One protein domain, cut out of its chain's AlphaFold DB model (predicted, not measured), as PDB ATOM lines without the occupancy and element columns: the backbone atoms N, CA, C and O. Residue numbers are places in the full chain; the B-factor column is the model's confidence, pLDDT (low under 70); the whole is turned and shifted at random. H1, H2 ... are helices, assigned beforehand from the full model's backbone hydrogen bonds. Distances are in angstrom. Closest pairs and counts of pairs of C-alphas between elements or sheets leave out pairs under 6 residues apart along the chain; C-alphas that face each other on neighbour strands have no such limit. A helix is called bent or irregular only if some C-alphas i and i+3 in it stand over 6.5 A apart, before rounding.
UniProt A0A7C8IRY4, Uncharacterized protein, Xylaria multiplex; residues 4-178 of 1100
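Overview. This is residues 4 to 178 of the 1100 residues of an uncharacterized protein of Xylaria multiplex (UniProt A0A7C8IRY4). One long helix, H2, runs along most of an elongated domain, and a bundle of three helical pieces side by side, H4, H5 and the arm H7a, packs on it through H7a, which crosses it. H3 packs on H2 nearer its first end, where H1 sits; the other arm of the bent helix, H7b, turns away from H7a, and residues 172 to 178 stick out. The printed part has 175 residues, with seven named helices in the order H1 to H7 and no named strand: all helix. It is only just loose, close to compact, with a radius of gyration of the C-alphas of 18.9 A, and spans 62 by 37 by 22 A.

Along the chain. Find C-alpha 4 at (22.159, 5.987, -40.753), where H1 begins, residues 4 to 12. H2, residues 17 to 53, then runs 53.9 A to C-alpha 53 at (-20.617, -22.839, -41.375). Next come H3, residues 70 to 80; H4, residues 84 to 98, 21.1 A; H5, residues 113 to 130, 25.5 A; and H6, residues 140 to 143. H7, residues 148 to 176, was assigned as one helix by its hydrogen bonds but is bent: C-alphas 157 and 160 are 6.8 A apart. Its arms are H7a, residues 148 to 157, 14.4 A, and H7b, residues 160 to 176, 26.4 A, ending at C-alpha 176 at (9.178, 12.679, -54.417).

Arrangement. Start at Ile 7 and Gln 17, the closest C-alphas of H1 and H2, 6.2 A apart; these helices touch at a steep tilt of 50 degrees. Residues 21 to 29 of H2 touch H3, closest at C-alphas Ala 25 and Phe 73, 5.0 A. H3 and H4 form a helical hairpin, with C-alphas 80 and 86 closest at 6.3 A. H4 touches H5 at C-alphas 92 and 113, 6.4 A. H7a touches H2 at Ala 39 and Pro 150, whose C-alphas are 5.4 A apart, at a steep tilt of 58 degrees. H7a also touches H4, at C-alphas 88 and 156, 7.0 A, and H5, at C-alphas 114 and 156, 5.7 A, both at a shallow tilt, opposite ways. H7b is about perpendicular to H7a, at 89 degrees, and has a kink of 25 degrees near residue 167; its residues 160 to 164 touch H4. H6 touches no helix. Every O i to N i+4 pair is within hydrogen-bond range in H1 to H5, against 5 of 6 in H7a and 7 of 13 in H7b; H6 is too short for such a pair.

Size, cuts and confidence. The C-alphas farthest apart, those of Gly 12 and Glu 135, are 62.0 A apart. The printed part has no cut. The links from H2 to H3 and from H4 to H5 are long. The mean pLDDT of the printed part is 70.8, and residues 128 to 178 are under 70, as are several stretches between residues 35 and 65.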
ATOM      1  N   ASP A   4      21.098   4.983 -40.768       88.94
ATOM      2  CA  ASP A   4      22.159   5.987 -40.753       88.94
ATOM      3  C   ASP A   4      22.198   6.797 -42.062       88.94
ATOM      4  O   ASP A   4      22.497   7.990 -42.016       88.94
ATOM      5  N   ASP A   5      21.798   6.215 -43.201       85.44
ATOM      6  CA  ASP A   5      21.622   6.947 -44.464       85.44
ATOM      7  C   ASP A   5      20.464   7.946 -44.376       85.44
ATOM      8  O   ASP A   5      20.635   9.115 -44.718       85.44
ATOM      9  N   TYR A   6      19.302   7.508 -43.874       87.12
ATOM     10  CA  TYR A   6      18.118   8.362 -43.725       87.12
ATOM     11  C   TYR A   6      18.389   9.548 -42.793       87.12
ATOM     12  O   TYR A   6      18.074  10.692 -43.123       87.12
ATOM     13  N   ILE A   7      19.012   9.296 -41.638       91.44
ATOM     14  CA  ILE A   7      19.367  10.350 -40.680       91.44
ATOM     15  C   ILE A   7      20.414  11.299 -41.279       91.44
ATOM     16  O   ILE A   7      20.293  12.515 -41.128       91.44
ATOM     17  N   LYS A   8      21.404  10.782 -42.015       90.88
ATOM     18  CA  LYS A   8      22.417  11.593 -42.707       90.88
ATOM     19  C   LYS A   8      21.816  12.456 -43.823       90.88
ATOM     20  O   LYS A   8      22.188  13.625 -43.927       90.88
ATOM     21  N   GLU A   9      20.880  11.931 -44.615       86.75
ATOM     22  CA  GLU A   9      20.132  12.702 -45.621       86.75
ATOM     23  C   GLU A   9      19.261  13.776 -44.951       86.75
ATOM     24  O   GLU A   9      19.291  14.940 -45.355       86.75
ATOM     25  N   ALA A  10      18.537  13.429 -43.885       88.19
ATOM     26  CA  ALA A  10      17.699  14.370 -43.147       88.19
ATOM     27  C   ALA A  10      18.519  15.526 -42.543       88.19
ATOM     28  O   ALA A  10      18.144  16.689 -42.709       88.19
ATOM     29  N   ILE A  11      19.670  15.232 -41.925       92.25
ATOM     30  CA  ILE A  11      20.611  16.243 -41.413       92.25
ATOM     31  C   ILE A  11      21.189  17.085 -42.560       92.25
ATOM     32  O   ILE A  11      21.260  18.308 -42.434       92.25
ATOM     33  N   GLY A  12      21.544  16.468 -43.694       89.75
ATOM     34  CA  GLY A  12      21.983  17.177 -44.904       89.75
ATOM     35  C   GLY A  12      20.932  18.152 -45.450       89.75
ATOM     36  O   GLY A  12      21.280  19.225 -45.935       89.75
ATOM     37  N   ASN A  13      19.651  17.824 -45.274       89.56
ATOM     38  CA  ASN A  13      18.497  18.666 -45.598       89.56
ATOM     39  C   ASN A  13      18.087  19.631 -44.457       89.56
ATOM     40  O   ASN A  13      17.006  20.222 -44.504       89.56
ATOM     41  N   GLY A  14      18.918  19.800 -43.421       92.69
ATOM     42  CA  GLY A  14      18.685  20.740 -42.315       92.69
ATOM     43  C   GLY A  14      17.649  20.292 -41.275       92.69
ATOM     44  O   GLY A  14      17.200  21.106 -40.466       92.69
ATOM     45  N   ILE A  15      17.249  19.017 -41.273       91.62
ATOM     46  CA  ILE A  15      16.318  18.446 -40.293       91.62
ATOM     47  C   ILE A  15      17.126  17.927 -39.087       91.62
ATOM     48  O   ILE A  15      17.983  17.063 -39.264       91.62
ATOM     49  N   PRO A  16      16.863  18.392 -37.847       95.12
ATOM     50  CA  PRO A  16      17.527  17.856 -36.659       95.12
ATOM     51  C   PRO A  16      17.261  16.358 -36.483       95.12
ATOM     52  O   PRO A  16      16.127  15.917 -36.675       95.12
ATOM     53  N   GLN A  17      18.270  15.600 -36.043       93.81
ATOM     54  CA  GLN A  17      18.190  14.143 -35.871       93.81
ATOM     55  C   GLN A  17      16.941  13.697 -35.094       93.81
ATOM     56  O   GLN A  17      16.175  12.888 -35.601       93.81
ATOM     57  N   GLU A  18      16.660  14.285 -33.926       93.38
ATOM     58  CA  GLU A  18      15.479  13.930 -33.119       93.38
ATOM     59  C   GLU A  18      14.146  14.156 -33.861       93.38
ATOM     60  O   GLU A  18      13.165  13.440 -33.642       93.38
ATOM     61  N   ARG A  19      14.087  15.143 -34.763       93.38
ATOM     62  CA  ARG A  19      12.907  15.369 -35.603       93.38
ATOM     63  C   ARG A  19      12.797  14.303 -36.690       93.38
ATOM     64  O   ARG A  19      11.698  13.804 -36.903       93.38
ATOM     65  N   ALA A  20      13.908  13.941 -37.331       90.38
ATOM     66  CA  ALA A  20      13.949  12.865 -38.319       90.38
ATOM     67  C   ALA A  20      13.567  11.509 -37.691       90.38
ATOM     68  O   ALA A  20      12.710  10.811 -38.220       90.38
ATOM     69  N   GLU A  21      14.107  11.189 -36.511       92.44
ATOM     70  CA  GLU A  21      13.738  10.019 -35.703       92.44
ATOM     71  C   GLU A  21      12.244  10.006 -35.353       92.44
ATOM     72  O   GLU A  21      11.571   8.994 -35.536       92.44
ATOM     73  N   ARG A  22      11.692  11.133 -34.883       93.06
ATOM     74  CA  ARG A  22      10.264  11.242 -34.541       93.06
ATOM     75  C   ARG A  22       9.357  11.137 -35.769       93.06
ATOM     76  O   ARG A  22       8.277  10.557 -35.666       93.06
ATOM     77  N   ASP A  23       9.745  11.707 -36.904       89.25
ATOM     78  CA  ASP A  23       8.948  11.628 -38.129       89.25
ATOM     79  C   ASP A  23       9.026  10.211 -38.743       89.25
ATOM     80  O   ASP A  23       7.995   9.683 -39.158       89.25
ATOM     81  N   LEU A  24      10.177   9.529 -38.655       86.75
ATOM     82  CA  LEU A  24      10.317   8.097 -38.963       86.75
ATOM     83  C   LEU A  24       9.468   7.217 -38.023       86.75
ATOM     84  O   LEU A  24       8.799   6.294 -38.485       86.75
ATOM     85  N   ALA A  25       9.410   7.539 -36.726       89.50
ATOM     86  CA  ALA A  25       8.584   6.815 -35.755       89.50
ATOM     87  C   ALA A  25       7.093   6.889 -36.096       89.50
ATOM     88  O   ALA A  25       6.416   5.868 -36.056       89.50
ATOM     89  N   LYS A  26       6.590   8.073 -36.479       88.31
ATOM     90  CA  LYS A  26       5.190   8.264 -36.908       88.31
ATOM     91  C   LYS A  26       4.841   7.445 -38.146       88.31
ATOM     92  O   LYS A  26       3.724   6.953 -38.250       88.31
ATOM     93  N   ILE A  27       5.779   7.313 -39.082       82.31
ATOM     94  CA  ILE A  27       5.593   6.522 -40.304       82.31
ATOM     95  C   ILE A  27       5.437   5.038 -39.956       82.31
ATOM     96  O   ILE A  27       4.481   4.404 -40.400       82.31
ATOM     97  N   ILE A  28       6.343   4.495 -39.133       80.75
ATOM     98  CA  ILE A  28       6.284   3.090 -38.707       80.75
ATOM     99  C   ILE A  28       5.032   2.845 -37.847       80.75
ATOM    100  O   ILE A  28       4.329   1.865 -38.071       80.75
ATOM    101  N   HIS A  29       4.710   3.759 -36.927       86.75
ATOM    102  CA  HIS A  29       3.497   3.742 -36.097       86.75
ATOM    103  C   HIS A  29       2.215   3.665 -36.935       86.75
ATOM    104  O   HIS A  29       1.444   2.717 -36.781       86.75
ATOM    105  N   ALA A  30       2.024   4.596 -37.875       80.31
ATOM    106  CA  ALA A  30       0.846   4.628 -38.741       80.31
ATOM    107  C   ALA A  30       0.706   3.339 -39.568       80.31
ATOM    108  O   ALA A  30      -0.381   2.769 -39.647       80.31
ATOM    109  N   HIS A  31       1.811   2.842 -40.131       76.69
ATOM    110  CA  HIS A  31       1.798   1.615 -40.924       76.69
ATOM    111  C   HIS A  31       1.514   0.363 -40.075       76.69
ATOM    112  O   HIS A  31       0.758  -0.512 -40.492       76.69
ATOM    113  N   MET A  32       2.055   0.284 -38.857       74.62
ATOM    114  CA  MET A  32       1.781  -0.825 -37.937       74.62
ATOM    115  C   MET A  32       0.328  -0.824 -37.442       74.62
ATOM    116  O   MET A  32      -0.263  -1.898 -37.330       74.62
ATOM    117  N   ASN A  33      -0.281   0.347 -37.228       79.19
ATOM    118  CA  ASN A  33      -1.714   0.464 -36.928       79.19
ATOM    119  C   ASN A  33      -2.595   0.066 -38.125       79.19
ATOM    120  O   ASN A  33      -3.623  -0.591 -37.950       79.19
ATOM    121  N   GLU A  34      -2.195   0.409 -39.352       76.19
ATOM    122  CA  GLU A  34      -2.890  -0.022 -40.571       76.19
ATOM    123  C   GLU A  34      -2.829  -1.548 -40.752       76.19
ATOM    124  O   GLU A  34      -3.853  -2.185 -41.013       76.19
ATOM    125  N   LEU A  35      -1.660  -2.159 -40.542       66.00
ATOM    126  CA  LEU A  35      -1.500  -3.615 -40.562       66.00
ATOM    127  C   LEU A  35      -2.323  -4.293 -39.464       66.00
ATOM    128  O   LEU A  35      -3.015  -5.267 -39.749       66.00
ATOM    129  N   ALA A  36      -2.309  -3.755 -38.243       69.12
ATOM    130  CA  ALA A  36      -3.137  -4.223 -37.134       69.12
ATOM    131  C   ALA A  36      -4.636  -4.203 -37.481       69.12
ATOM    132  O   ALA A  36      -5.341  -5.198 -37.283       69.12
ATOM    133  N   LYS A  37      -5.115  -3.106 -38.078       73.94
ATOM    134  CA  LYS A  37      -6.494  -2.964 -38.563       73.94
ATOM    135  C   LYS A  37      -6.826  -3.982 -39.656       73.94
ATOM    136  O   LYS A  37      -7.842  -4.665 -39.560       73.94
ATOM    137  N   ASN A  38      -5.969  -4.126 -40.665       66.75
ATOM    138  CA  ASN A  38      -6.183  -5.071 -41.763       66.75
ATOM    139  C   ASN A  38      -6.199  -6.525 -41.271       66.75
ATOM    140  O   ASN A  38      -7.077  -7.296 -41.653       66.75
ATOM    141  N   ALA A  39      -5.271  -6.886 -40.386       61.62
ATOM    142  CA  ALA A  39      -5.190  -8.222 -39.813       61.62
ATOM    143  C   ALA A  39      -6.412  -8.524 -38.915       61.62
ATOM    144  O   ALA A  39      -6.958  -9.624 -38.985       61.62
ATOM    145  N   THR A  40      -6.915  -7.526 -38.170       67.94
ATOM    146  CA  THR A  40      -8.193  -7.612 -37.432       67.94
ATOM    147  C   THR A  40      -9.362  -7.948 -38.358       67.94
ATOM    148  O   THR A  40     -10.063  -8.926 -38.116       67.94
ATOM    149  N   ASN A  41      -9.542  -7.188 -39.444       70.81
ATOM    150  CA  ASN A  41     -10.648  -7.392 -40.388       70.81
ATOM    151  C   ASN A  41     -10.625  -8.804 -41.012       70.81
ATOM    152  O   ASN A  41     -11.674  -9.396 -41.268       70.81
ATOM    153  N   LEU A  42      -9.428  -9.357 -41.256       61.72
ATOM    154  CA  LEU A  42      -9.262 -10.721 -41.767       61.72
ATOM    155  C   LEU A  42      -9.692 -11.783 -40.744       61.72
ATOM    156  O   LEU A  42     -10.364 -12.738 -41.127       61.72
ATOM    157  N   TYR A  43      -9.350 -11.612 -39.463       69.25
ATOM    158  CA  TYR A  43      -9.811 -12.516 -38.404       69.25
ATOM    159  C   TYR A  43     -11.328 -12.408 -38.187       69.25
ATOM    160  O   TYR A  43     -11.996 -13.433 -38.087       69.25
ATOM    161  N   GLU A  44     -11.890 -11.193 -38.196       72.38
ATOM    162  CA  GLU A  44     -13.343 -10.971 -38.119       72.38
ATOM    163  C   GLU A  44     -14.082 -11.663 -39.278       72.38
ATOM    164  O   GLU A  44     -15.084 -12.333 -39.042       72.38
ATOM    165  N   THR A  45     -13.549 -11.592 -40.506       71.94
ATOM    166  CA  THR A  45     -14.116 -12.288 -41.679       71.94
ATOM    167  C   THR A  45     -14.084 -13.810 -41.500       71.94
ATOM    168  O   THR A  45     -15.105 -14.470 -41.673       71.94
ATOM    169  N   ALA A  46     -12.943 -14.369 -41.081       67.69
ATOM    170  CA  ALA A  46     -12.801 -15.809 -40.845       67.69
ATOM    171  C   ALA A  46     -13.689 -16.313 -39.688       67.69
ATOM    172  O   ALA A  46     -14.156 -17.453 -39.704       67.69
ATOM    173  N   LEU A  47     -13.942 -15.473 -38.679       69.62
ATOM    174  CA  LEU A  47     -14.859 -15.777 -37.580       69.62
ATOM    175  C   LEU A  47     -16.328 -15.698 -38.028       69.62
ATOM    176  O   LEU A  47     -17.127 -16.545 -37.629       69.62
ATOM    177  N   GLU A  48     -16.684 -14.738 -38.886       77.25
ATOM    178  CA  GLU A  48     -18.011 -14.648 -39.507       77.25
ATOM    179  C   GLU A  48     -18.299 -15.867 -40.403       77.25
ATOM    180  O   GLU A  48     -19.390 -16.439 -40.333       77.25
ATOM    181  N   GLU A  49     -17.330 -16.293 -41.217       69.81
ATOM    182  CA  GLU A  49     -17.404 -17.506 -42.045       69.81
ATOM    183  C   GLU A  49     -17.579 -18.760 -41.178       69.81
ATOM    184  O   GLU A  49     -18.558 -19.486 -41.358       69.81
ATOM    185  N   ARG A  50     -16.742 -18.941 -40.148       70.81
ATOM    186  CA  ARG A  50     -16.863 -20.042 -39.172       70.81
ATOM    187  C   ARG A  50     -18.236 -20.067 -38.485       70.81
ATOM    188  O   ARG A  50     -18.807 -21.138 -38.289       70.81
ATOM    189  N   CYS A  51     -18.794 -18.904 -38.136       67.31
ATOM    190  CA  CYS A  51     -20.150 -18.820 -37.583       67.31
ATOM    191  C   CYS A  51     -21.204 -19.287 -38.600       67.31
ATOM    192  O   CYS A  51     -22.080 -20.071 -38.237       67.31
ATOM    193  N   LYS A  52     -21.111 -18.859 -39.868       68.69
ATOM    194  CA  LYS A  52     -22.037 -19.279 -40.939       68.69
ATOM    195  C   LYS A  52     -22.000 -20.790 -41.166       68.69
ATOM    196  O   LYS A  52     -23.063 -21.404 -41.225       68.69
ATOM    197  N   GLU A  53     -20.810 -21.385 -41.237       64.69
ATOM    198  CA  GLU A  53     -20.617 -22.839 -41.375       64.69
ATOM    199  C   GLU A  53     -21.273 -23.625 -40.231       64.69
ATOM    200  O   GLU A  53     -21.864 -24.680 -40.450       64.69
ATOM    201  N   GLN A  54     -21.224 -23.086 -39.010       67.81
ATOM    202  CA  GLN A  54     -21.828 -23.694 -37.821       67.81
ATOM    203  C   GLN A  54     -23.328 -23.377 -37.655       67.81
ATOM    204  O   GLN A  54     -23.919 -23.747 -36.638       67.81
ATOM    205  N   GLY A  55     -23.959 -22.684 -38.612       68.50
ATOM    206  CA  GLY A  55     -25.365 -22.265 -38.527       68.50
ATOM    207  C   GLY A  55     -25.635 -21.182 -37.472       68.50
ATOM    208  O   GLY A  55     -26.770 -21.024 -37.019       68.50
ATOM    209  N   GLN A  56     -24.603 -20.448 -37.057       63.47
ATOM    210  CA  GLN A  56     -24.638 -19.451 -35.988       63.47
ATOM    211  C   GLN A  56     -24.691 -18.021 -36.538       63.47
ATOM    212  O   GLN A  56     -24.214 -17.712 -37.632       63.47
ATOM    213  N   ARG A  57     -25.249 -17.104 -35.741       60.44
ATOM    214  CA  ARG A  57     -25.299 -15.676 -36.071       60.44
ATOM    215  C   ARG A  57     -24.075 -14.953 -35.513       60.44
ATOM    216  O   ARG A  57     -23.974 -14.763 -34.305       60.44
ATOM    217  N   PHE A  58     -23.216 -14.462 -36.400       72.88
ATOM    218  CA  PHE A  58     -22.170 -13.506 -36.043       72.88
ATOM    219  C   PHE A  58     -22.789 -12.173 -35.577       72.88
ATOM    220  O   PHE A  58     -23.722 -11.656 -36.201       72.88
ATOM    221  N   VAL A  59     -22.285 -11.620 -34.471       65.06
ATOM    222  CA  VAL A  59     -22.710 -10.325 -33.917       65.06
ATOM    223  C   VAL A  59     -21.472  -9.474 -33.667       65.06
ATOM    224  O   VAL A  59     -20.671  -9.774 -32.786       65.06
ATOM    225  N   VAL A  60     -21.332  -8.390 -34.431       63.47
ATOM    226  CA  VAL A  60     -20.265  -7.404 -34.234       63.47
ATOM    227  C   VAL A  60     -20.618  -6.534 -33.028       63.47
ATOM    228  O   VAL A  60     -21.418  -5.607 -33.144       63.47
ATOM    229  N   ASN A  61     -20.024  -6.831 -31.872       59.69
ATOM    230  CA  ASN A  61     -20.055  -5.973 -30.688       59.69
ATOM    231  C   ASN A  61     -18.601  -5.629 -30.328       59.69
ATOM    232  O   ASN A  61     -17.857  -6.503 -29.884       59.69
ATOM    233  N   ARG A  62     -18.158  -4.405 -30.645       59.88
ATOM    234  CA  ARG A  62     -16.728  -4.066 -30.725       59.88
ATOM    235  C   ARG A  62     -16.420  -2.690 -30.112       59.88
ATOM    236  O   ARG A  62     -17.009  -1.704 -30.561       59.88
ATOM    237  N   PRO A  63     -15.461  -2.575 -29.174       54.66
ATOM    238  CA  PRO A  63     -14.834  -1.292 -28.861       54.66
ATOM    239  C   PRO A  63     -13.961  -0.807 -30.035       54.66
ATOM    240  O   PRO A  63     -13.524  -1.590 -30.886       54.66
ATOM    241  N   ALA A  64     -13.687   0.497 -30.103       62.22
ATOM    242  CA  ALA A  64     -12.751   1.027 -31.095       62.22
ATOM    243  C   ALA A  64     -11.359   0.378 -30.914       62.22
ATOM    244  O   ALA A  64     -10.947   0.184 -29.771       62.22
ATOM    245  N   PRO A  65     -10.634   0.026 -31.999       64.31
ATOM    246  CA  PRO A  65      -9.268  -0.472 -31.872       64.31
ATOM    247  C   PRO A  65      -8.393   0.557 -31.159       64.31
ATOM    248  O   PRO A  65      -8.331   1.712 -31.578       64.31
ATOM    249  N   GLU A  66      -7.699   0.118 -30.115       70.44
ATOM    250  CA  GLU A  66      -6.639   0.904 -29.500       70.44
ATOM    251  C   GLU A  66      -5.408   0.866 -30.415       70.44
ATOM    252  O   GLU A  66      -4.910  -0.202 -30.778       70.44
ATOM    253  N   GLU A  67      -4.958   2.039 -30.856       81.38
ATOM    254  CA  GLU A  67      -3.723   2.175 -31.626       81.38
ATOM    255  C   GLU A  67      -2.508   1.914 -30.731       81.38
ATOM    256  O   GLU A  67      -2.508   2.270 -29.552       81.38
ATOM    257  N   PHE A  68      -1.425   1.365 -31.292       83.38
ATOM    258  CA  PHE A  68      -0.176   1.270 -30.541       83.38
ATOM    259  C   PHE A  68       0.280   2.677 -30.099       83.38
ATOM    260  O   PHE A  68       0.241   3.610 -30.905       83.38
ATOM    261  N   PRO A  69       0.788   2.863 -28.869       90.00
ATOM    262  CA  PRO A  69       1.395   4.124 -28.462       90.00
ATOM    263  C   PRO A  69       2.578   4.520 -29.364       90.00
ATOM    264  O   PRO A  69       3.574   3.801 -29.460       90.00
ATOM    265  N   LEU A  70       2.514   5.712 -29.971       90.69
ATOM    266  CA  LEU A  70       3.616   6.295 -30.762       90.69
ATOM    267  C   LEU A  70       4.940   6.342 -29.972       90.69
ATOM    268  O   LEU A  70       6.022   6.235 -30.549       90.69
ATOM    269  N   GLU A  71       4.843   6.470 -28.649       92.56
ATOM    270  CA  GLU A  71       5.966   6.558 -27.717       92.56
ATOM    271  C   GLU A  71       6.879   5.319 -27.751       92.56
ATOM    272  O   GLU A  71       8.103   5.452 -27.644       92.56
ATOM    273  N   ILE A  72       6.313   4.132 -28.018       91.38
ATOM    274  CA  ILE A  72       7.063   2.883 -28.233       91.38
ATOM    275  C   ILE A  72       7.979   3.050 -29.444       91.38
ATOM    276  O   ILE A  72       9.184   2.849 -29.339       91.38
ATOM    277  N   PHE A  73       7.432   3.493 -30.578       90.62
ATOM    278  CA  PHE A  73       8.183   3.675 -31.823       90.62
ATOM    279  C   PHE A  73       9.265   4.747 -31.679       90.62
ATOM    280  O   PHE A  73      10.389   4.538 -32.128       90.62
ATOM    281  N   THR A  74       8.975   5.871 -31.013       91.69
ATOM    282  CA  THR A  74       9.990   6.916 -30.790       91.69
ATOM    283  C   THR A  74      11.109   6.463 -29.853       91.69
ATOM    284  O   THR A  74      12.260   6.834 -30.069       91.69
ATOM    285  N   THR A  75      10.796   5.652 -28.839       91.12
ATOM    286  CA  THR A  75      11.796   5.108 -27.908       91.12
ATOM    287  C   THR A  75      12.638   4.028 -28.585       91.12
ATOM    288  O   THR A  75      13.863   4.040 -28.480       91.12
ATOM    289  N   ASN A  76      11.996   3.144 -29.351       89.00
ATOM    290  CA  ASN A  76      12.635   2.032 -30.047       89.00
ATOM    291  C   ASN A  76      13.545   2.510 -31.192       89.00
ATOM    292  O   ASN A  76      14.666   2.027 -31.308       89.00
ATOM    293  N   ILE A  77      13.152   3.538 -31.962       91.12
ATOM    294  CA  ILE A  77      14.063   4.186 -32.925       91.12
ATOM    295  C   ILE A  77      15.315   4.727 -32.224       91.12
ATOM    296  O   ILE A  77      16.430   4.466 -32.673       91.12
ATOM    297  N   LYS A  78      15.150   5.453 -31.113       91.19
ATOM    298  CA  LYS A  78      16.277   6.066 -30.392       91.19
ATOM    299  C   LYS A  78      17.229   5.035 -29.780       91.19
ATOM    300  O   LYS A  78      18.441   5.229 -29.829       91.19
ATOM    301  N   ALA A  79      16.700   3.955 -29.208       90.50
ATOM    302  CA  ALA A  79      17.499   2.915 -28.557       90.50
ATOM    303  C   ALA A  79      18.098   1.902 -29.551       90.50
ATOM    304  O   ALA A  79      19.259   1.511 -29.424       90.50
ATOM    305  N   ASN A  80      17.308   1.485 -30.543       90.38
ATOM    306  CA  ASN A  80      17.565   0.305 -31.368       90.38
ATOM    307  C   ASN A  80      17.658   0.612 -32.875       90.38
ATOM    308  O   ASN A  80      17.829  -0.312 -33.668       90.38
ATOM    309  N   LYS A  81      17.588   1.880 -33.303       92.25
ATOM    310  CA  LYS A  81      17.619   2.289 -34.720       92.25
ATOM    311  C   LYS A  81      16.543   1.553 -35.537       92.25
ATOM    312  O   LYS A  81      15.359   1.699 -35.252       92.25
ATOM    313  N   LEU A  82      16.948   0.748 -36.523       84.19
ATOM    314  CA  LEU A  82      16.109  -0.187 -37.290       84.19
ATOM    315  C   LEU A  82      16.657  -1.627 -37.163       84.19
ATOM    316  O   LEU A  82      16.696  -2.378 -38.132       84.19
ATOM    317  N   ASP A  83      17.161  -1.989 -35.978       83.94
ATOM    318  CA  ASP A  83      17.651  -3.334 -35.648       83.94
ATOM    319  C   ASP A  83      16.472  -4.307 -35.482       83.94
ATOM    320  O   ASP A  83      15.743  -4.263 -34.490       83.94
ATOM    321  N   ASN A  84      16.275  -5.167 -36.481       72.50
ATOM    322  CA  ASN A  84      15.107  -6.040 -36.601       72.50
ATOM    323  C   ASN A  84      14.862  -6.939 -35.378       72.50
ATOM    324  O   ASN A  84      13.711  -7.098 -34.966       72.50
ATOM    325  N   ASP A  85      15.922  -7.495 -34.784       76.88
ATOM    326  CA  ASP A  85      15.807  -8.437 -33.665       76.88
ATOM    327  C   ASP A  85      15.403  -7.699 -32.378       76.88
ATOM    328  O   ASP A  85      14.522  -8.145 -31.640       76.88
ATOM    329  N   LYS A  86      15.975  -6.511 -32.134       84.25
ATOM    330  CA  LYS A  86      15.604  -5.667 -30.982       84.25
ATOM    331  C   LYS A  86      14.223  -5.037 -31.135       84.25
ATOM    332  O   LYS A  86      13.509  -4.861 -30.144       84.25
ATOM    333  N   TRP A  87      13.826  -4.718 -32.365       81.69
ATOM    334  CA  TRP A  87      12.473  -4.259 -32.666       81.69
ATOM    335  C   TRP A  87      11.430  -5.338 -32.400       81.69
ATOM    336  O   TRP A  87      10.417  -5.041 -31.763       81.69
ATOM    337  N   ALA A  88      11.698  -6.574 -32.830       76.75
ATOM    338  CA  ALA A  88      10.861  -7.722 -32.510       76.75
ATOM    339  C   ALA A  88      10.749  -7.911 -30.993       76.75
ATOM    340  O   ALA A  88       9.632  -7.926 -30.487       76.75
ATOM    341  N   ALA A  89      11.873  -7.939 -30.267       80.88
ATOM    342  CA  ALA A  89      11.878  -8.079 -28.808       80.88
ATOM    343  C   ALA A  89      11.050  -6.986 -28.102       80.88
ATOM    344  O   ALA A  89      10.189  -7.301 -27.289       80.88
ATOM    345  N   THR A  90      11.227  -5.712 -28.474       82.62
ATOM    346  CA  THR A  90      10.480  -4.586 -27.872       82.62
ATOM    347  C   THR A  90       8.967  -4.703 -28.107       82.62
ATOM    348  O   THR A  90       8.166  -4.416 -27.219       82.62
ATOM    349  N   LEU A  91       8.549  -5.132 -29.305       81.06
ATOM    350  CA  LEU A  91       7.132  -5.340 -29.621       81.06
ATOM    351  C   LEU A  91       6.569  -6.601 -28.949       81.06
ATOM    352  O   LEU A  91       5.415  -6.594 -28.531       81.06
ATOM    353  N   GLN A  92       7.366  -7.662 -28.814       81.94
ATOM    354  CA  GLN A  92       6.985  -8.895 -28.118       81.94
ATOM    355  C   GLN A  92       6.809  -8.657 -26.613       81.94
ATOM    356  O   GLN A  92       5.786  -9.054 -26.058       81.94
ATOM    357  N   GLU A  93       7.737  -7.940 -25.976       84.75
ATOM    358  CA  GLU A  93       7.639  -7.509 -24.578       84.75
ATOM    359  C   GLU A  93       6.393  -6.641 -24.355       84.75
ATOM    360  O   GLU A  93       5.598  -6.916 -23.452       84.75
ATOM    361  N   TYR A  94       6.162  -5.646 -25.225       85.25
ATOM    362  CA  TYR A  94       4.959  -4.814 -25.165       85.25
ATOM    363  C   TYR A  94       3.680  -5.656 -25.258       85.25
ATOM    364  O   TYR A  94       2.789  -5.500 -24.421       85.25
ATOM    365  N   LEU A  95       3.596  -6.570 -26.231       82.56
ATOM    366  CA  LEU A  95       2.446  -7.464 -26.390       82.56
ATOM    367  C   LEU A  95       2.248  -8.345 -25.151       82.56
ATOM    368  O   LEU A  95       1.142  -8.386 -24.622       82.56
ATOM    369  N   LEU A  96       3.298  -9.000 -24.644       82.62
ATOM    370  CA  LEU A  96       3.222  -9.862 -23.457       82.62
ATOM    371  C   LEU A  96       2.766  -9.117 -22.196       82.62
ATOM    372  O   LEU A  96       2.049  -9.707 -21.384       82.62
ATOM    373  N   HIS A  97       3.154  -7.847 -22.038       83.56
ATOM    374  CA  HIS A  97       2.745  -7.008 -20.909       83.56
ATOM    375  C   HIS A  97       1.279  -6.549 -21.002       83.56
ATOM    376  O   HIS A  97       0.617  -6.410 -19.975       83.56
ATOM    377  N   HIS A  98       0.763  -6.349 -22.220       79.69
ATOM    378  CA  HIS A  98      -0.605  -5.874 -22.476       79.69
ATOM    379  C   HIS A  98      -1.599  -7.004 -22.806       79.69
ATOM    380  O   HIS A  98      -2.759  -6.737 -23.113       79.69
ATOM    381  N   MET A  99      -1.179  -8.270 -22.717       75.38
ATOM    382  CA  MET A  99      -2.085  -9.415 -22.810       75.38
ATOM    383  C   MET A  99      -3.042  -9.500 -21.603       75.38
ATOM    384  O   MET A  99      -2.660  -9.111 -20.493       75.38
ATOM    385  N   PRO A 100      -4.262 -10.058 -21.780       70.31
ATOM    386  CA  PRO A 100      -5.263 -10.161 -20.716       70.31
ATOM    387  C   PRO A 100      -4.721 -10.876 -19.478       70.31
ATOM    388  O   PRO A 100      -3.950 -11.836 -19.600       70.31
ATOM    389  N   LYS A 101      -5.166 -10.469 -18.282       74.94
ATOM    390  CA  LYS A 101      -4.746 -11.098 -17.014       74.94
ATOM    391  C   LYS A 101      -5.118 -12.579 -16.964       74.94
ATOM    392  O   LYS A 101      -4.343 -13.393 -16.483       74.94
ATOM    393  N   GLU A 102      -6.228 -12.931 -17.592       74.69
ATOM    394  CA  GLU A 102      -6.737 -14.287 -17.798       74.69
ATOM    395  C   GLU A 102      -5.757 -15.178 -18.590       74.69
ATOM    396  O   GLU A 102      -5.824 -16.401 -18.507       74.69
ATOM    397  N   THR A 103      -4.822 -14.584 -19.345       77.94
ATOM    398  CA  THR A 103      -3.735 -15.307 -20.030       77.94
ATOM    399  C   THR A 103      -2.420 -15.338 -19.250       77.94
ATOM    400  O   THR A 103      -1.501 -16.064 -19.634       77.94
ATOM    401  N   GLN A 104      -2.303 -14.574 -18.160       79.44
ATOM    402  CA  GLN A 104      -1.116 -14.576 -17.298       79.44
ATOM    403  C   GLN A 104      -1.062 -15.848 -16.437       79.44
ATOM    404  O   GLN A 104       0.030 -16.348 -16.177       79.44
ATOM    405  N   ASP A 105      -2.227 -16.418 -16.107       78.31
ATOM    406  CA  ASP A 105      -2.372 -17.709 -15.419       78.31
ATOM    407  C   ASP A 105      -2.116 -18.929 -16.330       78.31
ATOM    408  O   ASP A 105      -2.019 -20.061 -15.851       78.31
ATOM    409  N   VAL A 106      -1.988 -18.731 -17.651       79.94
ATOM    410  CA  VAL A 106      -1.608 -19.801 -18.584       79.94
ATOM    411  C   VAL A 106      -0.135 -20.154 -18.340       79.94
ATOM    412  O   VAL A 106       0.717 -19.276 -18.508       79.94
ATOM    413  N   PRO A 107       0.203 -21.416 -17.990       81.94
ATOM    414  CA  PRO A 107       1.576 -21.794 -17.680       81.94
ATOM    415  C   PRO A 107       2.540 -21.420 -18.816       81.94
ATOM    416  O   PRO A 107       2.240 -21.716 -19.980       81.94
ATOM    417  N   PRO A 108       3.687 -20.779 -18.515       75.81
ATOM    418  CA  PRO A 108       4.648 -20.398 -19.538       75.81
ATOM    419  C   PRO A 108       5.192 -21.654 -20.220       75.81
ATOM    420  O   PRO A 108       5.727 -22.559 -19.575       75.81
ATOM    421  N   LEU A 109       5.040 -21.712 -21.542       77.38
ATOM    422  CA  LEU A 109       5.615 -22.777 -22.351       77.38
ATOM    423  C   LEU A 109       7.138 -22.583 -22.416       77.38
ATOM    424  O   LEU A 109       7.611 -21.454 -22.534       77.38
ATOM    425  N   VAL A 110       7.913 -23.670 -22.380       71.50
ATOM    426  CA  VAL A 110       9.372 -23.597 -22.556       71.50
ATOM    427  C   VAL A 110       9.678 -23.244 -24.015       71.50
ATOM    428  O   VAL A 110       9.672 -24.111 -24.886       71.50
ATOM    429  N   GLY A 111       9.921 -21.961 -24.275       73.44
ATOM    430  CA  GLY A 111      10.166 -21.388 -25.596       73.44
ATOM    431  C   GLY A 111      10.483 -19.893 -25.505       73.44
ATOM    432  O   GLY A 111      10.511 -19.328 -24.412       73.44
ATOM    433  N   ASP A 112      10.744 -19.260 -26.648       79.56
ATOM    434  CA  ASP A 112      10.917 -17.804 -26.722       79.56
ATOM    435  C   ASP A 112       9.587 -17.040 -26.547       79.56
ATOM    436  O   ASP A 112       8.498 -17.621 -26.507       79.56
ATOM    437  N   ASP A 113       9.676 -15.715 -26.450       79.19
ATOM    438  CA  ASP A 113       8.525 -14.832 -26.241       79.19
ATOM    439  C   ASP A 113       7.487 -14.928 -27.374       79.19
ATOM    440  O   ASP A 113       6.286 -14.823 -27.121       79.19
ATOM    441  N   SER A 114       7.907 -15.249 -28.603       71.06
ATOM    442  CA  SER A 114       6.996 -15.524 -29.726       71.06
ATOM    443  C   SER A 114       6.147 -16.771 -29.459       71.06
ATOM    444  O   SER A 114       4.937 -16.761 -29.689       71.06
ATOM    445  N   HIS A 115       6.756 -17.839 -28.935       74.75
ATOM    446  CA  HIS A 115       6.033 -19.058 -28.556       74.75
ATOM    447  C   HIS A 115       5.070 -18.801 -27.390       74.75
ATOM    448  O   HIS A 115       3.957 -19.329 -27.402       74.75
ATOM    449  N   GLN A 116       5.449 -17.964 -26.419       79.31
ATOM    450  CA  GLN A 116       4.562 -17.574 -25.316       79.31
ATOM    451  C   GLN A 116       3.365 -16.742 -25.803       79.31
ATOM    452  O   GLN A 116       2.229 -17.034 -25.418       79.31
ATOM    453  N   ILE A 117       3.591 -15.772 -26.700       77.50
ATOM    454  CA  ILE A 117       2.535 -14.993 -27.366       77.50
ATOM    455  C   ILE A 117       1.566 -15.935 -28.087       77.50
ATOM    456  O   ILE A 117       0.365 -15.907 -27.824       77.50
ATOM    457  N   MET A 118       2.079 -16.823 -28.942       73.25
ATOM    458  CA  MET A 118       1.255 -17.757 -29.715       73.25
ATOM    459  C   MET A 118       0.493 -18.753 -28.834       73.25
ATOM    460  O   MET A 118      -0.663 -19.069 -29.117       73.25
ATOM    461  N   HIS A 119       1.096 -19.222 -27.739       78.25
ATOM    462  CA  HIS A 119       0.433 -20.101 -26.776       78.25
ATOM    463  C   HIS A 119      -0.752 -19.400 -26.090       78.25
ATOM    464  O   HIS A 119      -1.848 -19.962 -26.034       78.25
ATOM    465  N   ARG A 120      -0.567 -18.151 -25.644       81.06
ATOM    466  CA  ARG A 120      -1.638 -17.333 -25.048       81.06
ATOM    467  C   ARG A 120      -2.733 -16.981 -26.058       81.06
ATOM    468  O   ARG A 120      -3.908 -17.065 -25.714       81.06
ATOM    469  N   LEU A 121      -2.385 -16.672 -27.309       74.44
ATOM    470  CA  LEU A 121      -3.374 -16.436 -28.368       74.44
ATOM    471  C   LEU A 121      -4.206 -17.684 -28.692       74.44
ATOM    472  O   LEU A 121      -5.429 -17.593 -28.785       74.44
ATOM    473  N   ASN A 122      -3.572 -18.855 -28.793       76.56
ATOM    474  CA  ASN A 122      -4.281 -20.123 -28.984       76.56
ATOM    475  C   ASN A 122      -5.222 -20.432 -27.809       76.56
ATOM    476  O   ASN A 122      -6.317 -20.950 -28.022       76.56
ATOM    477  N   PHE A 123      -4.830 -20.095 -26.577       81.38
ATOM    478  CA  PHE A 123      -5.703 -20.212 -25.410       81.38
ATOM    479  C   PHE A 123      -6.919 -19.270 -25.494       81.38
ATOM    480  O   PHE A 123      -8.032 -19.698 -25.173       81.38
ATOM    481  N   ILE A 124      -6.749 -18.033 -25.981       73.19
ATOM    482  CA  ILE A 124      -7.867 -17.104 -26.225       73.19
ATOM    483  C   ILE A 124      -8.815 -17.667 -27.295       73.19
ATOM    484  O   ILE A 124     -10.006 -17.784 -27.016       73.19
ATOM    485  N   ASP A 125      -8.325 -18.077 -28.473       72.25
ATOM    486  CA  ASP A 125      -9.190 -18.622 -29.543       72.25
ATOM    487  C   ASP A 125      -9.928 -19.888 -29.068       72.25
ATOM    488  O   ASP A 125     -11.138 -20.013 -29.245       72.25
ATOM    489  N   GLN A 126      -9.254 -20.790 -28.344       76.75
ATOM    490  CA  GLN A 126      -9.908 -21.938 -27.703       76.75
ATOM    491  C   GLN A 126     -10.970 -21.539 -26.670       76.75
ATOM    492  O   GLN A 126     -11.959 -22.254 -26.522       76.75
ATOM    493  N   THR A 127     -10.779 -20.437 -25.945       71.50
ATOM    494  CA  THR A 127     -11.761 -19.937 -24.972       71.50
ATOM    495  C   THR A 127     -12.976 -19.343 -25.683       71.50
ATOM    496  O   THR A 127     -14.100 -19.700 -25.336       71.50
ATOM    497  N   ILE A 128     -12.761 -18.560 -26.747       68.25
ATOM    498  CA  ILE A 128     -13.818 -18.062 -27.643       68.25
ATOM    499  C   ILE A 128     -14.630 -19.241 -28.202       68.25
ATOM    500  O   ILE A 128     -15.848 -19.277 -28.034       68.25
ATOM    501  N   ASN A 129     -13.963 -20.259 -28.763       67.44
ATOM    502  CA  ASN A 129     -14.620 -21.457 -29.302       67.44
ATOM    503  C   ASN A 129     -15.411 -22.249 -28.232       67.44
ATOM    504  O   ASN A 129     -16.427 -22.856 -28.555       67.44
ATOM    505  N   LYS A 130     -14.972 -22.251 -26.961       68.81
ATOM    506  CA  LYS A 130     -15.682 -22.906 -25.839       68.81
ATOM    507  C   LYS A 130     -16.889 -22.114 -25.329       68.81
ATOM    508  O   LYS A 130     -17.763 -22.708 -24.709       68.81
ATOM    509  N   SER A 131     -16.946 -20.806 -25.577       60.34
ATOM    510  CA  SER A 131     -18.064 -19.927 -25.192       60.34
ATOM    511  C   SER A 131     -19.216 -19.874 -26.211       60.34
ATOM    512  O   SER A 131     -20.025 -18.950 -26.174       60.34
ATOM    513  N   LEU A 132     -19.297 -20.848 -27.128       58.66
ATOM    514  CA  LEU A 132     -20.335 -20.934 -28.159       58.66
ATOM    515  C   LEU A 132     -21.452 -21.935 -27.781       58.66
ATOM    516  O   LEU A 132     -21.147 -23.000 -27.243       58.66
ATOM    517  N   PRO A 133     -22.729 -21.649 -28.110       50.94
ATOM    518  CA  PRO A 133     -23.216 -20.421 -28.741       50.94
ATOM    519  C   PRO A 133     -23.175 -19.232 -27.767       50.94
ATOM    520  O   PRO A 133     -23.471 -19.377 -26.584       50.94
ATOM    521  N   LEU A 134     -22.842 -18.043 -28.282       53.47
ATOM    522  CA  LEU A 134     -22.829 -16.791 -27.515       53.47
ATOM    523  C   LEU A 134     -24.268 -16.352 -27.171       53.47
ATOM    524  O   LEU A 134     -24.818 -15.447 -27.796       53.47
ATOM    525  N   GLU A 135     -24.896 -16.997 -26.182       41.75
ATOM    526  CA  GLU A 135     -26.263 -16.661 -25.737       41.75
ATOM    527  C   GLU A 135     -26.367 -15.283 -25.065       41.75
ATOM    528  O   GLU A 135     -27.461 -14.717 -24.994       41.75
ATOM    529  N   LYS A 136     -25.238 -14.709 -24.627       45.69
ATOM    530  CA  LYS A 136     -25.061 -13.264 -24.433       45.69
ATOM    531  C   LYS A 136     -23.590 -12.911 -24.277       45.69
ATOM    532  O   LYS A 136     -22.913 -13.563 -23.499       45.69
ATOM    533  N   ASP A 137     -23.184 -11.870 -25.005       50.47
ATOM    534  CA  ASP A 137     -21.946 -11.085 -24.910       50.47
ATOM    535  C   ASP A 137     -20.630 -11.846 -24.649       50.47
ATOM    536  O   ASP A 137     -20.407 -12.462 -23.611       50.47
ATOM    537  N   ILE A 138     -19.684 -11.698 -25.587       50.09
ATOM    538  CA  ILE A 138     -18.273 -12.072 -25.390       50.09
ATOM    539  C   ILE A 138     -17.810 -11.477 -24.041       50.09
ATOM    540  O   ILE A 138     -18.090 -10.300 -23.810       50.09
ATOM    541  N   PRO A 139     -17.113 -12.215 -23.153       51.06
ATOM    542  CA  PRO A 139     -16.656 -11.664 -21.874       51.06
ATOM    543  C   PRO A 139     -15.867 -10.361 -22.077       51.06
ATOM    544  O   PRO A 139     -15.040 -10.306 -22.985       51.06
ATOM    545  N   GLU A 140     -16.079  -9.323 -21.257       50.69
ATOM    546  CA  GLU A 140     -15.473  -7.990 -21.479       50.69
ATOM    547  C   GLU A 140     -13.941  -8.046 -21.666       50.69
ATOM    548  O   GLU A 140     -13.402  -7.381 -22.550       50.69
ATOM    549  N   GLY A 141     -13.240  -8.916 -20.925       48.62
ATOM    550  CA  GLY A 141     -11.793  -9.138 -21.081       48.62
ATOM    551  C   GLY A 141     -11.368  -9.780 -22.414       48.62
ATOM    552  O   GLY A 141     -10.235  -9.594 -22.852       48.62
ATOM    553  N   ALA A 142     -12.268 -10.491 -23.099       47.88
ATOM    554  CA  ALA A 142     -12.050 -11.040 -24.440       47.88
ATOM    555  C   ALA A 142     -12.481 -10.069 -25.563       47.88
ATOM    556  O   ALA A 142     -11.945 -10.148 -26.671       47.88
ATOM    557  N   GLN A 143     -13.389  -9.118 -25.289       50.06
ATOM    558  CA  GLN A 143     -13.852  -8.130 -26.280       50.06
ATOM    559  C   GLN A 143     -12.747  -7.180 -26.762       50.06
ATOM    560  O   GLN A 143     -12.742  -6.807 -27.935       50.06
ATOM    561  N   LEU A 144     -11.792  -6.805 -25.899       44.16
ATOM    562  CA  LEU A 144     -10.688  -5.916 -26.294       44.16
ATOM    563  C   LEU A 144      -9.763  -6.527 -27.362       44.16
ATOM    564  O   LEU A 144      -9.079  -5.786 -28.067       44.16
ATOM    565  N   PHE A 145      -9.698  -7.861 -27.465       59.16
ATOM    566  CA  PHE A 145      -8.520  -8.540 -28.017       59.16
ATOM    567  C   PHE A 145      -8.784  -9.563 -29.128       59.16
ATOM    568  O   PHE A 145      -7.832 -10.147 -29.649       59.16
ATOM    569  N   VAL A 146     -10.024  -9.649 -29.621       50.47
ATOM    570  CA  VAL A 146     -10.318 -10.116 -30.993       50.47
ATOM    571  C   VAL A 146      -9.393  -9.446 -32.045       50.47
ATOM    572  O   VAL A 146      -8.903 -10.153 -32.926       50.47
ATOM    573  N   PRO A 147      -9.028  -8.146 -31.928       48.84
ATOM    574  CA  PRO A 147      -7.988  -7.516 -32.755       48.84
ATOM    575  C   PRO A 147      -6.546  -8.004 -32.523       48.84
ATOM    576  O   PRO A 147      -5.742  -7.977 -33.454       48.84
ATOM    577  N   LEU A 148      -6.175  -8.443 -31.310       52.47
ATOM    578  CA  LEU A 148      -4.788  -8.821 -30.985       52.47
ATOM    579  C   LEU A 148      -4.397 -10.221 -31.474       52.47
ATOM    580  O   LEU A 148      -3.211 -10.459 -31.705       52.47
ATOM    581  N   ILE A 149      -5.357 -11.131 -31.655       53.25
ATOM    582  CA  ILE A 149      -5.114 -12.488 -32.177       53.25
ATOM    583  C   ILE A 149      -4.355 -12.448 -33.518       53.25
ATOM    584  O   ILE A 149      -3.257 -13.003 -33.597       53.25
ATOM    585  N   PRO A 150      -4.836 -11.745 -34.559       51.94
ATOM    586  CA  PRO A 150      -4.086 -11.634 -35.806       51.94
ATOM    587  C   PRO A 150      -2.802 -10.796 -35.667       51.94
ATOM    588  O   PRO A 150      -1.842 -11.042 -36.396       51.94
ATOM    589  N   ILE A 151      -2.734  -9.855 -34.716       51.81
ATOM    590  CA  ILE A 151      -1.535  -9.036 -34.471       51.81
ATOM    591  C   ILE A 151      -0.395  -9.882 -33.908       51.81
ATOM    592  O   ILE A 151       0.693  -9.821 -34.463       51.81
ATOM    593  N   GLY A 152      -0.591 -10.704 -32.873       54.72
ATOM    594  CA  GLY A 152       0.496 -11.562 -32.375       54.72
ATOM    595  C   GLY A 152       0.918 -12.628 -33.394       54.72
ATOM    596  O   GLY A 152       2.112 -12.900 -33.524       54.72
ATOM    597  N   TYR A 153      -0.032 -13.135 -34.193       50.22
ATOM    598  CA  TYR A 153       0.233 -14.071 -35.294       50.22
ATOM    599  C   TYR A 153       1.104 -13.447 -36.403       50.22
ATOM    600  O   TYR A 153       2.009 -14.101 -36.922       50.22
ATOM    601  N   PHE A 154       0.876 -12.173 -36.751       50.25
ATOM    602  CA  PHE A 154       1.664 -11.465 -37.769       50.25
ATOM    603  C   PHE A 154       2.926 -10.787 -37.222       50.25
ATOM    604  O   PHE A 154       3.967 -10.859 -37.867       50.25
ATOM    605  N   VAL A 155       2.891 -10.131 -36.061       50.94
ATOM    606  CA  VAL A 155       4.018  -9.343 -35.517       50.94
ATOM    607  C   VAL A 155       5.221 -10.228 -35.196       50.94
ATOM    608  O   VAL A 155       6.344  -9.820 -35.488       50.94
ATOM    609  N   GLY A 156       5.003 -11.457 -34.710       46.62
ATOM    610  CA  GLY A 156       6.083 -12.418 -34.454       46.62
ATOM    611  C   GLY A 156       6.879 -12.841 -35.699       46.62
ATOM    612  O   GLY A 156       8.017 -13.280 -35.566       46.62
ATOM    613  N   VAL A 157       6.317 -12.687 -36.906       43.97
ATOM    614  CA  VAL A 157       6.932 -13.136 -38.174       43.97
ATOM    615  C   VAL A 157       7.252 -11.966 -39.117       43.97
ATOM    616  O   VAL A 157       8.271 -11.969 -39.811       43.97
ATOM    617  N   ALA A 158       6.398 -10.944 -39.146       43.72
ATOM    618  CA  ALA A 158       6.463  -9.846 -40.101       43.72
ATOM    619  C   ALA A 158       7.230  -8.626 -39.580       43.72
ATOM    620  O   ALA A 158       7.992  -8.054 -40.354       43.72
ATOM    621  N   ALA A 159       7.077  -8.221 -38.310       46.81
ATOM    622  CA  ALA A 159       7.580  -6.921 -37.841       46.81
ATOM    623  C   ALA A 159       9.104  -6.774 -38.017       46.81
ATOM    624  O   ALA A 159       9.565  -5.752 -38.523       46.81
ATOM    625  N   ALA A 160       9.864  -7.835 -37.725       47.47
ATOM    626  CA  ALA A 160      11.302  -7.898 -37.983       47.47
ATOM    627  C   ALA A 160      11.654  -7.738 -39.476       47.47
ATOM    628  O   ALA A 160      12.603  -7.054 -39.821       47.47
ATOM    629  N   SER A 161      10.893  -8.341 -40.394       46.16
ATOM    630  CA  SER A 161      11.207  -8.293 -41.834       46.16
ATOM    631  C   SER A 161      10.745  -6.990 -42.503       46.16
ATOM    632  O   SER A 161      11.327  -6.533 -43.495       46.16
ATOM    633  N   LEU A 162       9.671  -6.395 -41.982       50.78
ATOM    634  CA  LEU A 162       8.980  -5.278 -42.615       50.78
ATOM    635  C   LEU A 162       9.682  -3.938 -42.380       50.78
ATOM    636  O   LEU A 162       9.727  -3.117 -43.291       50.78
ATOM    637  N   ILE A 163      10.263  -3.728 -41.195       51.12
ATOM    638  CA  ILE A 163      10.860  -2.444 -40.792       51.12
ATOM    639  C   ILE A 163      12.068  -2.082 -41.670       51.12
ATOM    640  O   ILE A 163      12.130  -0.968 -42.190       51.12
ATOM    641  N   THR A 164      12.960  -3.034 -41.963       48.50
ATOM    642  CA  THR A 164      14.044  -2.837 -42.949       48.50
ATOM    643  C   THR A 164      13.558  -2.622 -44.386       48.50
ATOM    644  O   THR A 164      14.270  -2.016 -45.186       48.50
ATOM    645  N   SER A 165      12.361  -3.105 -44.730       47.59
ATOM    646  CA  SER A 165      11.836  -3.073 -46.103       47.59
ATOM    647  C   SER A 165      11.056  -1.783 -46.395       47.59
ATOM    648  O   SER A 165      11.288  -1.121 -47.406       47.59
ATOM    649  N   ALA A 166      10.162  -1.384 -45.486       50.38
ATOM    650  CA  ALA A 166       9.249  -0.257 -45.664       50.38
ATOM    651  C   ALA A 166       9.963   1.108 -45.662       50.38
ATOM    652  O   ALA A 166       9.605   1.992 -46.441       50.38
ATOM    653  N   VAL A 167      11.015   1.281 -44.852       52.34
ATOM    654  CA  VAL A 167      11.768   2.551 -44.783       52.34
ATOM    655  C   VAL A 167      12.455   2.883 -46.117       52.34
ATOM    656  O   VAL A 167      12.560   4.054 -46.479       52.34
ATOM    657  N   GLY A 168      12.837   1.869 -46.906       50.88
ATOM    658  CA  GLY A 168      13.360   2.063 -48.261       50.88
ATOM    659  C   GLY A 168      12.345   2.682 -49.228       50.88
ATOM    660  O   GLY A 168      12.679   3.643 -49.917       50.88
ATOM    661  N   GLY A 169      11.109   2.174 -49.249       48.09
ATOM    662  CA  GLY A 169      10.048   2.691 -50.122       48.09
ATOM    663  C   GLY A 169       9.482   4.037 -49.660       48.09
ATOM    664  O   GLY A 169       9.242   4.930 -50.473       48.09
ATOM    665  N   ILE A 170       9.314   4.230 -48.348       52.69
ATOM    666  CA  ILE A 170       8.672   5.441 -47.813       52.69
ATOM    667  C   ILE A 170       9.625   6.648 -47.826       52.69
ATOM    668  O   ILE A 170       9.179   7.767 -48.088       52.69
ATOM    669  N   GLY A 171      10.936   6.440 -47.642       51.62
ATOM    670  CA  GLY A 171      11.938   7.494 -47.853       51.62
ATOM    671  C   GLY A 171      11.887   8.056 -49.280       51.62
ATOM    672  O   GLY A 171      11.829   9.271 -49.468       51.62
ATOM    673  N   LEU A 172      11.786   7.172 -50.279       45.72
ATOM    674  CA  LEU A 172      11.651   7.542 -51.690       45.72
ATOM    675  C   LEU A 172      10.333   8.294 -51.968       45.72
ATOM    676  O   LEU A 172      10.340   9.349 -52.605       45.72
ATOM    677  N   ALA A 173       9.211   7.804 -51.432       45.19
ATOM    678  CA  ALA A 173       7.899   8.435 -51.596       45.19
ATOM    679  C   ALA A 173       7.824   9.847 -50.979       45.19
ATOM    680  O   ALA A 173       7.162  10.729 -51.528       45.19
ATOM    681  N   LEU A 174       8.520  10.093 -49.862       51.91
ATOM    682  CA  LEU A 174       8.603  11.422 -49.245       51.91
ATOM    683  C   LEU A 174       9.556  12.362 -49.994       51.91
ATOM    684  O   LEU A 174       9.239  13.546 -50.126       51.91
ATOM    685  N   HIS A 175      10.662  11.843 -50.536       48.91
ATOM    686  CA  HIS A 175      11.584  12.603 -51.387       48.91
ATOM    687  C   HIS A 175      10.884  13.099 -52.672       48.91
ATOM    688  O   HIS A 175      11.059  14.248 -53.079       48.91
ATOM    689  N   LEU A 176      10.003  12.284 -53.265       44.69
ATOM    690  CA  LEU A 176       9.178  12.679 -54.417       44.69
ATOM    691  C   LEU A 176       8.099  13.725 -54.076       44.69
ATOM    692  O   LEU A 176       7.677  14.473 -54.955       44.69
ATOM    693  N   LYS A 177       7.663  13.817 -52.811       42.72
ATOM    694  CA  LYS A 177       6.557  14.696 -52.384       42.72
ATOM    695  C   LYS A 177       6.990  16.100 -51.937       42.72
ATOM    696  O   LYS A 177       6.130  16.908 -51.589       42.72
ATOM    697  N   LYS A 178       8.295  16.407 -51.927       46.50
ATOM    698  CA  LYS A 178       8.844  17.725 -51.550       46.50
ATOM    699  C   LYS A 178       9.909  18.229 -52.530       46.50
ATOM    700  O   LYS A 178      11.101  18.220 -52.239       46.50
TER     701      LYS A 178